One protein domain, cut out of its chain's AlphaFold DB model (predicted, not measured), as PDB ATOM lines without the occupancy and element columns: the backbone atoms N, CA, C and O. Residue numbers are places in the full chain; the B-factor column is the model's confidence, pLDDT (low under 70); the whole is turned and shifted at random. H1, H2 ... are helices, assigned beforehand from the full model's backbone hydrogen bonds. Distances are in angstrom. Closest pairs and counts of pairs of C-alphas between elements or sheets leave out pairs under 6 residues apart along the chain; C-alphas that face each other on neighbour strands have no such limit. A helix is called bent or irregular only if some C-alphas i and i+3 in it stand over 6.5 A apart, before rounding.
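AT A GLANCE: This is residues 101 to 202 of the 225 residues of an uncharacterized protein of Clostridiaceae bacterium (UniProt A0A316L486). Look for a long helical hairpin, H3 and H2 side by side, with a second, shorter pair of helices, H1 and H4, joined on at its open end, so that the two pairs make a wide V. The pairs meet only through the links H1 to H2 and H3 to H4; residues 180 to 185, of which 180 to 183 belong to H3, stick out near the corner. The printed part has 102 residues with four named helices, in the order H1, H2, H3, H4, and no named strand; its class is all helix. The whole is extended, with a radius of gyration of the C-alphas of 20.8 A, and the C-alphas span 67 by 29 by 17 A, a rod in outline.

IN THESE COORDINATES: Find C-alpha 151 at (194.489, 173.014, 170.323); from there H3, residues 151 to 183 and the longest helix, runs 47.3 A to C-alpha 183 at (191.978, 128.365, 185.594). Before it comes H2, residues 123 to 146, 35.0 A from first to last C-alpha. H1, residues 101 to 118, begins at C-alpha 101 at (158.919, 124.122, 173.448) and is 26.0 A long. H4, residues 188 to 202, is 22.4 A long and ends at C-alpha 202 at (169.528, 113.207, 167.709). H4 is neither bent nor irregular, but only just: C-alphas 199 and 202 are 6.1 A apart.

HOW THE PARTS SIT: Start at H3 and H2, a helical hairpin: they touch, and their closest C-alphas, those of Ile 133 and Arg 168, are 6.3 A apart. They run opposite ways at a shallow tilt of 20 degrees, with centres 10.1 A apart. Go outward to H1 and H4: they touch, H1 with residues 110 to 117 alone, and the closest C-alphas are those of Ile 117 and Lys 188, 6.2 A apart. These two also run opposite ways, at a shallow tilt of 29 degrees. H1 is apart from H2 and H3, and H4 is apart from H2 and H3. In H2 and H3 every pair of O i and N i+4 is within hydrogen-bond range; in H1 it is 13 of 14 and in H4 10 of 11.

THE WHOLE: The two C-alphas farthest apart are those of Cys 148 and Gly 202, at 67.4 A, while the first and last printed C-alphas, Lys 101 and Gly 202, are 16.3 A apart. The printed part has no cut. The links H1 to H2, H2 to H3 and H3 to H4 are tight, with 4 residues in each. The mean pLDDT of the printed part is 89.6; look at residues 101 to 104 of H1 for the residues under 70.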
ATOM      1  N   LYS A 101     158.466 122.966 172.637       40.69
ATOM      2  CA  LYS A 101     158.919 124.122 173.448       40.69
ATOM      3  C   LYS A 101     160.208 123.864 174.241       40.69
ATOM      4  O   LYS A 101     160.991 124.790 174.439       40.69
ATOM      5  N   VAL A 102     160.432 122.632 174.702       50.59
ATOM      6  CA  VAL A 102     161.680 122.255 175.396       50.59
ATOM      7  C   VAL A 102     162.804 122.044 174.380       50.59
ATOM      8  O   VAL A 102     163.942 122.424 174.634       50.59
ATOM      9  N   GLU A 103     162.467 121.498 173.213       62.75
ATOM     10  CA  GLU A 103     163.411 121.193 172.136       62.75
ATOM     11  C   GLU A 103     163.956 122.467 171.469       62.75
ATOM     12  O   GLU A 103     165.157 122.567 171.238       62.75
ATOM     13  N   GLN A 104     163.124 123.500 171.289       65.44
ATOM     14  CA  GLN A 104     163.571 124.794 170.761       65.44
ATOM     15  C   GLN A 104     164.533 125.513 171.719       65.44
ATOM     16  O   GLN A 104     165.612 125.919 171.309       65.44
ATOM     17  N   GLN A 105     164.206 125.583 173.018       73.75
ATOM     18  CA  GLN A 105     165.111 126.164 174.022       73.75
ATOM     19  C   GLN A 105     166.440 125.407 174.124       73.75
ATOM     20  O   GLN A 105     167.467 125.984 174.481       73.75
ATOM     21  N   PHE A 106     166.412 124.099 173.881       79.75
ATOM     22  CA  PHE A 106     167.602 123.267 173.889       79.75
ATOM     23  C   PHE A 106     168.487 123.542 172.667       79.75
ATOM     24  O   PHE A 106     169.690 123.754 172.832       79.75
ATOM     25  N   GLU A 107     167.902 123.634 171.473       81.62
ATOM     26  CA  GLU A 107     168.634 124.027 170.265       81.62
ATOM     27  C   GLU A 107     169.162 125.469 170.353       81.62
ATOM     28  O   GLU A 107     170.309 125.716 169.991       81.62
ATOM     29  N   ASP A 108     168.418 126.408 170.944       86.00
ATOM     30  CA  ASP A 108     168.895 127.781 171.179       86.00
ATOM     31  C   ASP A 108     170.139 127.811 172.086       86.00
ATOM     32  O   ASP A 108     171.117 128.517 171.816       86.00
ATOM     33  N   LYS A 109     170.139 127.005 173.156       87.38
ATOM     34  CA  LYS A 109     171.291 126.864 174.065       87.38
ATOM     35  C   LYS A 109     172.483 126.209 173.375       87.38
ATOM     36  O   LYS A 109     173.617 126.633 173.589       87.38
ATOM     37  N   LYS A 110     172.240 125.208 172.531       88.44
ATOM     38  CA  LYS A 110     173.269 124.538 171.725       88.44
ATOM     39  C   LYS A 110     173.889 125.489 170.698       88.44
ATOM     40  O   LYS A 110     175.109 125.520 170.561       88.44
ATOM     41  N   ASN A 111     173.077 126.323 170.054       89.00
ATOM     42  CA  ASN A 111     173.548 127.373 169.149       89.00
ATOM     43  C   ASN A 111     174.351 128.447 169.893       89.00
ATOM     44  O   ASN A 111     175.397 128.870 169.411       89.00
ATOM     45  N   SER A 112     173.915 128.831 171.096       90.81
ATOM     46  CA  SER A 112     174.661 129.755 171.962       90.81
ATOM     47  C   SER A 112     176.022 129.182 172.367       90.81
ATOM     48  O   SER A 112     177.023 129.892 172.330       90.81
ATOM     49  N   LEU A 113     176.082 127.888 172.705       90.00
ATOM     50  CA  LEU A 113     177.338 127.192 173.000       90.00
ATOM     51  C   LEU A 113     178.261 127.162 171.777       90.00
ATOM     52  O   LEU A 113     179.457 127.402 171.915       90.00
ATOM     53  N   ARG A 114     177.714 126.907 170.585       90.25
ATOM     54  CA  ARG A 114     178.480 126.913 169.334       90.25
ATOM     55  C   ARG A 114     179.095 128.288 169.063       90.25
ATOM     56  O   ARG A 114     180.306 128.384 168.914       90.25
ATOM     57  N   ALA A 115     178.287 129.345 169.127       90.38
ATOM     58  CA  ALA A 115     178.762 130.719 168.971       90.38
ATOM     59  C   ALA A 115     179.828 131.090 170.017       90.38
ATOM     60  O   ALA A 115     180.799 131.773 169.700       90.38
ATOM     61  N   PHE A 116     179.674 130.611 171.255       88.44
ATOM     62  CA  PHE A 116     180.666 130.812 172.306       88.44
ATOM     63  C   PHE A 116     182.005 130.133 171.981       88.44
ATOM     64  O   PHE A 116     183.044 130.784 172.073       88.44
ATOM     65  N   ILE A 117     181.983 128.866 171.551       88.06
ATOM     66  CA  ILE A 117     183.179 128.115 171.126       88.06
ATOM     67  C   ILE A 117     183.875 128.822 169.956       88.06
ATOM     68  O   ILE A 117     185.098 128.963 169.971       88.06
ATOM     69  N   ASP A 118     183.113 129.303 168.974       86.75
ATOM     70  CA  ASP A 118     183.653 130.014 167.811       86.75
ATOM     71  C   ASP A 118     184.270 131.367 168.201       86.75
ATOM     72  O   ASP A 118     185.285 131.766 167.637       86.75
ATOM     73  N   SER A 119     183.701 132.046 169.203       84.25
ATOM     74  CA  SER A 119     184.220 133.315 169.735       84.25
ATOM     75  C   SER A 119     185.448 133.170 170.640       84.25
ATOM     76  O   SER A 119     186.024 134.180 171.045       84.25
ATOM     77  N   MET A 120     185.838 131.941 171.001       83.31
ATOM     78  CA  MET A 120     187.071 131.717 171.745       83.31
ATOM     79  C   MET A 120     188.267 131.975 170.832       83.31
ATOM     80  O   MET A 120     188.647 131.113 170.029       83.31
ATOM     81  N   ASP A 121     188.837 133.166 170.998       77.38
ATOM     82  CA  ASP A 121     190.115 133.568 170.429       77.38
ATOM     83  C   ASP A 121     191.244 132.731 171.056       77.38
ATOM     84  O   ASP A 121     191.258 132.481 172.267       77.38
ATOM     85  N   ASP A 122     192.211 132.309 170.241       76.06
ATOM     86  CA  ASP A 122     193.391 131.620 170.753       76.06
ATOM     87  C   ASP A 122     194.239 132.603 171.578       76.06
ATOM     88  O   ASP A 122     194.470 133.749 171.190       76.06
ATOM     89  N   SER A 123     194.764 132.169 172.724       75.75
ATOM     90  CA  SER A 123     195.565 133.041 173.603       75.75
ATOM     91  C   SER A 123     196.769 133.677 172.887       75.75
ATOM     92  O   SER A 123     197.169 134.800 173.205       75.75
ATOM     93  N   GLY A 124     197.312 132.991 171.875       79.62
ATOM     94  CA  GLY A 124     198.372 133.501 171.008       79.62
ATOM     95  C   GLY A 124     197.947 134.685 170.135       79.62
ATOM     96  O   GLY A 124     198.723 135.633 169.997       79.62
ATOM     97  N   THR A 125     196.730 134.685 169.577       87.94
ATOM     98  CA  THR A 125     196.260 135.780 168.710       87.94
ATOM     99  C   THR A 125     196.030 137.053 169.513       87.94
ATOM    100  O   THR A 125     196.534 138.109 169.133       87.94
ATOM    101  N   LEU A 126     195.402 136.942 170.687       89.88
ATOM    102  CA  LEU A 126     195.176 138.078 171.590       89.88
ATOM    103  C   LEU A 126     196.481 138.751 172.036       89.88
ATOM    104  O   LEU A 126     196.542 139.975 172.147       89.88
ATOM    105  N   SER A 127     197.539 137.968 172.271       91.56
ATOM    106  CA  SER A 127     198.857 138.500 172.639       91.56
ATOM    107  C   SER A 127     199.494 139.306 171.498       91.56
ATOM    108  O   SER A 127     200.023 140.398 171.718       91.56
ATOM    109  N   MET A 128     199.394 138.805 170.261       93.38
ATOM    110  CA  MET A 128     199.882 139.519 169.075       93.38
ATOM    111  C   MET A 128     199.105 140.817 168.834       93.38
ATOM    112  O   MET A 128     199.717 141.859 168.597       93.38
ATOM    113  N   GLU A 129     197.776 140.782 168.945       94.00
ATOM    114  CA  GLU A 129     196.939 141.978 168.811       94.00
ATOM    115  C   GLU A 129     197.249 143.016 169.898       94.00
ATOM    116  O   GLU A 129     197.370 144.204 169.598       94.00
ATOM    117  N   LEU A 130     197.442 142.583 171.151       95.31
ATOM    118  CA  LEU A 130     197.829 143.483 172.238       95.31
ATOM    119  C   LEU A 130     199.175 144.156 171.948       95.31
ATOM    120  O   LEU A 130     199.298 145.367 172.132       95.31
ATOM    121  N   SER A 131     200.160 143.393 171.463       96.75
ATOM    122  CA  SER A 131     201.466 143.933 171.076       96.75
ATOM    123  C   SER A 131     201.345 144.965 169.956       96.75
ATOM    124  O   SER A 131     202.001 146.003 170.013       96.75
ATOM    125  N   GLN A 132     200.493 144.717 168.962       97.06
ATOM    126  CA  GLN A 132     200.265 145.667 167.876       97.06
ATOM    127  C   GLN A 132     199.634 146.970 168.380       97.06
ATOM    128  O   GLN A 132     200.096 148.051 168.023       97.06
ATOM    129  N   ILE A 133     198.636 146.884 169.261       96.94
ATOM    130  CA  ILE A 133     198.016 148.065 169.876       96.94
ATOM    131  C   ILE A 133     199.010 148.842 170.746       96.94
ATOM    132  O   ILE A 133     198.973 150.071 170.768       96.94
ATOM    133  N   ASP A 134     199.890 148.152 171.474       96.50
ATOM    134  CA  ASP A 134     200.915 148.815 172.283       96.50
ATOM    135  C   ASP A 134     201.901 149.603 171.398       96.50
ATOM    136  O   ASP A 134     202.232 150.737 171.745       96.50
ATOM    137  N   LYS A 135     202.266 149.082 170.217       97.75
ATOM    138  CA  LYS A 135     203.059 149.825 169.217       97.75
ATOM    139  C   LYS A 135     202.312 151.044 168.677       97.75
ATOM    140  O   LYS A 135     202.859 152.138 168.679       97.75
ATOM    141  N   GLU A 136     201.041 150.892 168.296       96.69
ATOM    142  CA  GLU A 136     200.210 152.025 167.847       96.69
ATOM    143  C   GLU A 136     200.103 153.121 168.920       96.69
ATOM    144  O   GLU A 136     200.065 154.317 168.621       96.69
ATOM    145  N   LEU A 137     200.052 152.722 170.193       96.38
ATOM    146  CA  LEU A 137     200.026 153.648 171.316       96.38
ATOM    147  C   LEU A 137     201.363 154.386 171.480       96.38
ATOM    148  O   LEU A 137     201.353 155.573 171.805       96.38
ATOM    149  N   GLU A 138     202.493 153.706 171.290       97.50
ATOM    150  CA  GLU A 138     203.827 154.322 171.277       97.50
ATOM    151  C   GLU A 138     203.981 155.299 170.111       97.50
ATOM    152  O   GLU A 138     204.365 156.447 170.339       97.50
ATOM    153  N   ASP A 139     203.552 154.919 168.908       97.44
ATOM    154  CA  ASP A 139     203.546 155.798 167.734       97.44
ATOM    155  C   ASP A 139     202.730 157.072 167.989       97.44
ATOM    156  O   ASP A 139     203.168 158.181 167.677       97.44
ATOM    157  N   MET A 140     201.556 156.949 168.622       95.81
ATOM    158  CA  MET A 140     200.741 158.111 168.985       95.81
ATOM    159  C   MET A 140     201.395 159.000 170.046       95.81
ATOM    160  O   MET A 140     201.230 160.221 169.990       95.81
ATOM    161  N   LYS A 141     202.130 158.428 171.007       94.50
ATOM    162  CA  LYS A 141     202.889 159.219 171.990       94.50
ATOM    163  C   LYS A 141     204.006 159.995 171.308       94.50
ATOM    164  O   LYS A 141     204.111 161.195 171.533       94.50
ATOM    165  N   HIS A 142     204.771 159.342 170.439       97.19
ATOM    166  CA  HIS A 142     205.828 159.993 169.669       97.19
ATOM    167  C   HIS A 142     205.272 161.059 168.722       97.19
ATOM    168  O   HIS A 142     205.839 162.142 168.611       97.19
ATOM    169  N   TYR A 143     204.114 160.821 168.103       95.88
ATOM    170  CA  TYR A 143     203.430 161.841 167.312       95.88
ATOM    171  C   TYR A 143     203.126 163.100 168.136       95.88
ATOM    172  O   TYR A 143     203.359 164.209 167.658       95.88
ATOM    173  N   ILE A 144     202.637 162.940 169.370       94.19
ATOM    174  CA  ILE A 144     202.359 164.061 170.280       94.19
ATOM    175  C   ILE A 144     203.660 164.729 170.751       94.19
ATOM    176  O   ILE A 144     203.704 165.949 170.853       94.19
ATOM    177  N   GLU A 145     204.708 163.951 171.019       95.38
ATOM    178  CA  GLU A 145     206.016 164.434 171.477       95.38
ATOM    179  C   GLU A 145     206.729 165.291 170.421       95.38
ATOM    180  O   GLU A 145     207.243 166.363 170.734       95.38
ATOM    181  N   PHE A 146     206.741 164.839 169.165       95.50
ATOM    182  CA  PHE A 146     207.505 165.480 168.092       95.50
ATOM    183  C   PHE A 146     206.718 166.532 167.299       95.50
ATOM    184  O   PHE A 146     207.306 167.246 166.486       95.50
ATOM    185  N   SER A 147     205.405 166.661 167.516       93.06
ATOM    186  CA  SER A 147     204.561 167.609 166.774       93.06
ATOM    187  C   SER A 147     204.195 168.839 167.603       93.06
ATOM    188  O   SER A 147     203.674 168.736 168.709       93.06
ATOM    189  N   CYS A 148     204.342 170.032 167.023       92.19
ATOM    190  CA  CYS A 148     203.786 171.267 167.585       92.19
ATOM    191  C   CYS A 148     202.302 171.399 167.204       92.19
ATOM    192  O   CYS A 148     201.949 172.079 166.239       92.19
ATOM    193  N   LEU A 149     201.427 170.698 167.927       93.56
ATOM    194  CA  LEU A 149     199.990 170.672 167.646       93.56
ATOM    195  C   LEU A 149     199.287 171.925 168.188       93.56
ATOM    196  O   LEU A 149     199.487 172.324 169.334       93.56
ATOM    197  N   ASN A 150     198.402 172.516 167.384       95.00
ATOM    198  CA  ASN A 150     197.440 173.496 167.892       95.00
ATOM    199  C   ASN A 150     196.357 172.796 168.743       95.00
ATOM    200  O   ASN A 150     196.246 171.570 168.751       95.00
ATOM    201  N   ALA A 151     195.514 173.567 169.433       94.88
ATOM    202  CA  ALA A 151     194.489 173.014 170.323       94.88
ATOM    203  C   ALA A 151     193.511 172.043 169.624       94.88
ATOM    204  O   ALA A 151     193.138 171.018 170.198       94.88
ATOM    205  N   ALA A 152     193.110 172.333 168.382       96.62
ATOM    206  CA  ALA A 152     192.177 171.489 167.639       96.62
ATOM    207  C   ALA A 152     192.818 170.156 167.227       96.62
ATOM    208  O   ALA A 152     192.203 169.096 167.361       96.62
ATOM    209  N   ASP A 153     194.061 170.192 166.753       95.00
ATOM    210  CA  ASP A 153     194.786 168.999 166.323       95.00
ATOM    211  C   ASP A 153     195.278 168.171 167.517       95.00
ATOM    212  O   ASP A 153     195.229 166.941 167.467       95.00
ATOM    213  N   GLY A 154     195.609 168.820 168.637       96.00
ATOM    214  CA  GLY A 154     195.861 168.162 169.918       96.00
ATOM    215  C   GLY A 154     194.642 167.382 170.416       96.00
ATOM    216  O   GLY A 154     194.768 166.220 170.806       96.00
ATOM    217  N   TYR A 155     193.437 167.958 170.318       96.69
ATOM    218  CA  TYR A 155     192.202 167.242 170.660       96.69
ATOM    219  C   TYR A 155     191.967 166.019 169.759       96.69
ATOM    220  O   TYR A 155     191.613 164.948 170.253       96.69
ATOM    221  N   LYS A 156     192.206 166.135 168.445       96.38
ATOM    222  CA  LYS A 156     192.100 164.991 167.519       96.38
ATOM    223  C   LYS A 156     193.104 163.889 167.861       96.38
ATOM    224  O   LYS A 156     192.737 162.715 167.839       96.38
ATOM    225  N   ALA A 157     194.348 164.251 168.178       95.06
ATOM    226  CA  ALA A 157     195.387 163.306 168.583       95.06
ATOM    227  C   ALA A 157     194.997 162.572 169.874       95.06
ATOM    228  O   ALA A 157     195.041 161.342 169.922       95.06
ATOM    229  N   PHE A 158     194.513 163.310 170.876       96.25
ATOM    230  CA  PHE A 158     193.991 162.734 172.113       96.25
ATOM    231  C   PHE A 158     192.817 161.783 171.858       96.25
ATOM    232  O   PHE A 158     192.797 160.681 172.398       96.25
ATOM    233  N   LYS A 159     191.856 162.168 171.007       97.56
ATOM    234  CA  LYS A 159     190.696 161.327 170.677       97.56
ATOM    235  C   LYS A 159     191.123 159.992 170.061       97.56
ATOM    236  O   LYS A 159     190.682 158.943 170.513       97.56
ATOM    237  N   LYS A 160     192.055 160.030 169.103       96.38
ATOM    238  CA  LYS A 160     192.637 158.818 168.505       96.38
ATOM    239  C   LYS A 160     193.353 157.954 169.544       96.38
ATOM    240  O   LYS A 160     193.157 156.743 169.573       96.38
ATOM    241  N   MET A 161     194.149 158.567 170.418       96.38
ATOM    242  CA  MET A 161     194.832 157.856 171.501       96.38
ATOM    243  C   MET A 161     193.834 157.206 172.474       96.38
ATOM    244  O   MET A 161     194.032 156.066 172.890       96.38
ATOM    245  N   GLN A 162     192.736 157.894 172.802       97.50
ATOM    246  CA  GLN A 162     191.650 157.356 173.619       97.50
ATOM    247  C   GLN A 162     191.021 156.119 172.962       97.50
ATOM    248  O   GLN A 162     190.825 155.113 173.643       97.50
ATOM    249  N   ASP A 163     190.764 156.154 171.655       97.62
ATOM    250  CA  ASP A 163     190.207 155.011 170.925       97.62
ATOM    251  C   ASP A 163     191.157 153.799 170.950       97.62
ATOM    252  O   ASP A 163     190.717 152.671 171.183       97.62
ATOM    253  N   ILE A 164     192.468 154.019 170.788       97.06
ATOM    254  CA  ILE A 164     193.493 152.964 170.912       97.06
ATOM    255  C   ILE A 164     193.489 152.371 172.330       97.06
ATOM    256  O   ILE A 164     193.491 151.150 172.494       97.06
ATOM    257  N   LEU A 165     193.415 153.207 173.371       95.81
ATOM    258  CA  LEU A 165     193.344 152.750 174.765       95.81
ATOM    259  C   LEU A 165     192.075 151.936 175.059       95.81
ATOM    260  O   LEU A 165     192.141 150.950 175.798       95.81
ATOM    261  N   LEU A 166     190.934 152.309 174.474       97.50
ATOM    262  CA  LEU A 166     189.689 151.546 174.596       97.50
ATOM    263  C   LEU A 166     189.806 150.175 173.926       97.50
ATOM    264  O   LEU A 166     189.450 149.167 174.540       97.50
ATOM    265  N   LYS A 167     190.378 150.107 172.717       96.38
ATOM    266  CA  LYS A 167     190.666 148.826 172.051       96.38
ATOM    267  C   LYS A 167     191.598 147.962 172.900       96.38
ATOM    268  O   LYS A 167     191.311 146.792 173.135       96.38
ATOM    269  N   ARG A 168     192.661 148.558 173.450       97.06
ATOM    270  CA  ARG A 168     193.588 147.879 174.364       97.06
ATOM    271  C   ARG A 168     192.871 147.266 175.566       97.06
ATOM    272  O   ARG A 168     193.173 146.143 175.965       97.06
ATOM    273  N   ARG A 169     191.936 148.009 176.168       97.12
ATOM    274  CA  ARG A 169     191.149 147.544 177.318       97.12
ATOM    275  C   ARG A 169     190.288 146.340 176.942       97.12
ATOM    276  O   ARG A 169     190.342 145.346 177.657       97.12
ATOM    277  N   ALA A 170     189.607 146.395 175.799       95.06
ATOM    278  CA  ALA A 170     188.788 145.290 175.304       95.06
ATOM    279  C   ALA A 170     189.605 144.000 175.103       95.06
ATOM    280  O   ALA A 170     189.172 142.934 175.537       95.06
ATOM    281  N   ILE A 171     190.810 144.086 174.525       94.50
ATOM    282  CA  ILE A 171     191.692 142.915 174.371       94.50
ATOM    283  C   ILE A 171     192.114 142.359 175.732       94.50
ATOM    284  O   ILE A 171     192.034 141.154 175.958       94.50
ATOM    285  N   LYS A 172     192.509 143.216 176.678       93.56
ATOM    286  CA  LYS A 172     192.862 142.757 178.031       93.56
ATOM    287  C   LYS A 172     191.697 142.087 178.749       93.56
ATOM    288  O   LYS A 172     191.912 141.134 179.490       93.56
ATOM    289  N   ASP A 173     190.479 142.571 178.541       94.56
ATOM    290  CA  ASP A 173     189.289 141.970 179.136       94.56
ATOM    291  C   ASP A 173     189.018 140.585 178.535       94.56
ATOM    292  O   ASP A 173     188.754 139.643 179.285       94.56
ATOM    293  N   LYS A 174     189.203 140.416 177.217       91.56
ATOM    294  CA  LYS A 174     189.183 139.095 176.567       91.56
ATOM    295  C   LYS A 174     190.267 138.157 177.111       91.56
ATOM    296  O   LYS A 174     189.975 137.004 177.410       91.56
ATOM    297  N   MET A 175     191.498 138.639 177.287       91.75
ATOM    298  CA  MET A 175     192.592 137.834 177.850       91.75
ATOM    299  C   MET A 175     192.302 137.402 179.291       91.75
ATOM    300  O   MET A 175     192.503 136.242 179.633       91.75
ATOM    301  N   ASN A 176     191.780 138.307 180.124       92.06
ATOM    302  CA  ASN A 176     191.353 137.977 181.484       92.06
ATOM    303  C   ASN A 176     190.247 136.916 181.477       92.06
ATOM    304  O   ASN A 176     190.272 135.986 182.280       92.06
ATOM    305  N   PHE A 177     189.282 137.035 180.563       89.88
ATOM    306  CA  PHE A 177     188.230 136.039 180.398       89.88
ATOM    307  C   PHE A 177     188.801 134.663 180.016       89.88
ATOM    308  O   PHE A 177     188.479 133.669 180.668       89.88
ATOM    309  N   ALA A 178     189.707 134.608 179.035       87.88
ATOM    310  CA  ALA A 178     190.407 133.381 178.652       87.88
ATOM    311  C   ALA A 178     191.201 132.776 179.824       87.88
ATOM    312  O   ALA A 178     191.124 131.574 180.072       87.88
ATOM    313  N   GLN A 179     191.883 133.610 180.611       89.12
ATOM    314  CA  GLN A 179     192.618 133.172 181.797       89.12
ATOM    315  C   GLN A 179     191.694 132.543 182.852       89.12
ATOM    316  O   GLN A 179     192.040 131.529 183.459       89.12
ATOM    317  N   VAL A 180     190.506 133.112 183.080       90.56
ATOM    318  CA  VAL A 180     189.517 132.538 184.009       90.56
ATOM    319  C   VAL A 180     189.042 131.165 183.528       90.56
ATOM    320  O   VAL A 180     188.909 130.249 184.344       90.56
ATOM    321  N   LEU A 181     188.811 130.997 182.223       88.31
ATOM    322  CA  LEU A 181     188.426 129.707 181.639       88.31
ATOM    323  C   LEU A 181     189.522 128.654 181.821       88.31
ATOM    324  O   LEU A 181     189.239 127.547 182.284       88.31
ATOM    325  N   GLU A 182     190.773 129.024 181.555       86.81
ATOM    326  CA  GLU A 182     191.934 128.152 181.740       86.81
ATOM    327  C   GLU A 182     192.094 127.726 183.209       86.81
ATOM    328  O   GLU A 182     192.224 126.537 183.508       86.81
ATOM    329  N   GLN A 183     191.962 128.664 184.154       89.31
ATOM    330  CA  GLN A 183     191.978 128.365 185.594       89.31
ATOM    331  C   GLN A 183     190.867 127.399 186.019       89.31
ATOM    332  O   GLN A 183     191.013 126.667 187.000       89.31
ATOM    333  N   ARG A 184     189.728 127.413 185.320       90.25
ATOM    334  CA  ARG A 184     188.605 126.497 185.553       90.25
ATOM    335  C   ARG A 184     188.707 125.209 184.738       90.25
ATOM    336  O   ARG A 184     187.813 124.375 184.859       90.25
ATOM    337  N   LYS A 185     189.794 125.017 183.979       87.88
ATOM    338  CA  LYS A 185     190.019 123.871 183.085       87.88
ATOM    339  C   LYS A 185     188.894 123.706 182.058       87.88
ATOM    340  O   LYS A 185     188.495 122.589 181.746       87.88
ATOM    341  N   ILE A 186     188.352 124.826 181.582       87.75
ATOM    342  CA  ILE A 186     187.373 124.862 180.498       87.75
ATOM    343  C   ILE A 186     188.145 125.188 179.228       87.75
ATOM    344  O   ILE A 186     188.470 126.344 178.967       87.75
ATOM    345  N   ASP A 187     188.461 124.160 178.459       87.12
ATOM    346  CA  ASP A 187     189.161 124.274 177.192       87.12
ATOM    347  C   ASP A 187     188.196 124.134 176.007       87.12
ATOM    348  O   ASP A 187     187.157 123.465 176.070       87.12
ATOM    349  N   LYS A 188     188.559 124.787 174.900       87.81
ATOM    350  CA  LYS A 188     187.802 124.760 173.645       87.81
ATOM    351  C   LYS A 188     187.548 123.320 173.147       87.81
ATOM    352  O   LYS A 188     186.391 123.025 172.841       87.81
ATOM    353  N   PRO A 189     188.535 122.394 173.145       88.75
ATOM    354  CA  PRO A 189     188.306 120.992 172.784       88.75
ATOM    355  C   PRO A 189     187.255 120.282 173.647       88.75
ATOM    356  O   PRO A 189     186.374 119.621 173.095       88.75
ATOM    357  N   SER A 190     187.289 120.436 174.976       89.19
ATOM    358  CA  SER A 190     186.276 119.828 175.854       89.19
ATOM    359  C   SER A 190     184.866 120.336 175.564       89.19
ATOM    360  O   SER A 190     183.923 119.545 175.494       89.19
ATOM    361  N   LEU A 191     184.701 121.642 175.343       90.56
ATOM    362  CA  LEU A 191     183.403 122.211 174.964       90.56
ATOM    363  C   LEU A 191     182.930 121.695 173.598       90.56
ATOM    364  O   LEU A 191     181.742 121.430 173.409       90.56
ATOM    365  N   GLN A 192     183.858 121.498 172.664       91.00
ATOM    366  CA  GLN A 192     183.555 120.966 171.342       91.00
ATOM    367  C   GLN A 192     183.140 119.491 171.398       91.00
ATOM    368  O   GLN A 192     182.176 119.109 170.739       91.00
ATOM    369  N   ALA A 193     183.771 118.685 172.256       90.50
ATOM    370  CA  ALA A 193     183.353 117.309 172.518       90.50
ATOM    371  C   ALA A 193     181.929 117.237 173.098       90.50
ATOM    372  O   ALA A 193     181.128 116.399 172.675       90.50
ATOM    373  N   VAL A 194     181.585 118.148 174.019       89.31
ATOM    374  CA  VAL A 194     180.213 118.283 174.532       89.31
ATOM    375  C   VAL A 194     179.248 118.617 173.395       89.31
ATOM    376  O   VAL A 194     178.221 117.953 173.263       89.31
ATOM    377  N   LEU A 195     179.574 119.589 172.540       90.12
ATOM    378  CA  LEU A 195     178.729 119.955 171.402       90.12
ATOM    379  C   LEU A 195     178.495 118.763 170.459       90.12
ATOM    380  O   LEU A 195     177.347 118.473 170.120       90.12
ATOM    381  N   THR A 196     179.551 118.030 170.100       90.25
ATOM    382  CA  THR A 196     179.457 116.831 169.254       90.25
ATOM    383  C   THR A 196     178.599 115.742 169.899       90.25
ATOM    384  O   THR A 196     177.778 115.115 169.228       90.25
ATOM    385  N   TYR A 197     178.730 115.525 171.210       88.62
ATOM    386  CA  TYR A 197     177.865 114.593 171.933       88.62
ATOM    387  C   TYR A 197     176.388 115.003 171.841       88.62
ATOM    388  O   TYR A 197     175.536 114.163 171.537       88.62
ATOM    389  N   LEU A 198     176.081 116.290 172.041       86.50
ATOM    390  CA  LEU A 198     174.716 116.818 171.952       86.50
ATOM    391  C   LEU A 198     174.138 116.687 170.536       86.50
ATOM    392  O   LEU A 198     172.967 116.345 170.388       86.50
ATOM    393  N   GLU A 199     174.945 116.908 169.496       85.25
ATOM    394  CA  GLU A 199     174.548 116.679 168.100       85.25
ATOM    395  C   GLU A 199     174.229 115.202 167.830       85.25
ATOM    396  O   GLU A 199     173.220 114.882 167.198       85.25
ATOM    397  N   ASN A 200     175.029 114.290 168.382       82.50
ATOM    398  CA  ASN A 200     174.838 112.851 168.215       82.50
ATOM    399  C   ASN A 200     173.625 112.297 168.977       82.50
ATOM    400  O   ASN A 200     173.109 111.237 168.611       82.50
ATOM    401  N   MET A 201     173.099 113.005 169.985       78.69
ATOM    402  CA  MET A 201     171.889 112.573 170.696       78.69
ATOM    403  C   MET A 201     170.647 112.493 169.796       78.69
ATOM    404  O   MET A 201     169.741 111.706 170.094       78.69
ATOM    405  N   GLY A 202     170.601 113.271 168.708       70.25
ATOM    406  CA  GLY A 202     169.528 113.207 167.709       70.25
ATOM    407  C   GLY A 202     169.564 111.937 166.850       70.25
ATOM    408  O   GLY A 202     168.549 111.554 166.279       70.25
TER     409      GLY A 202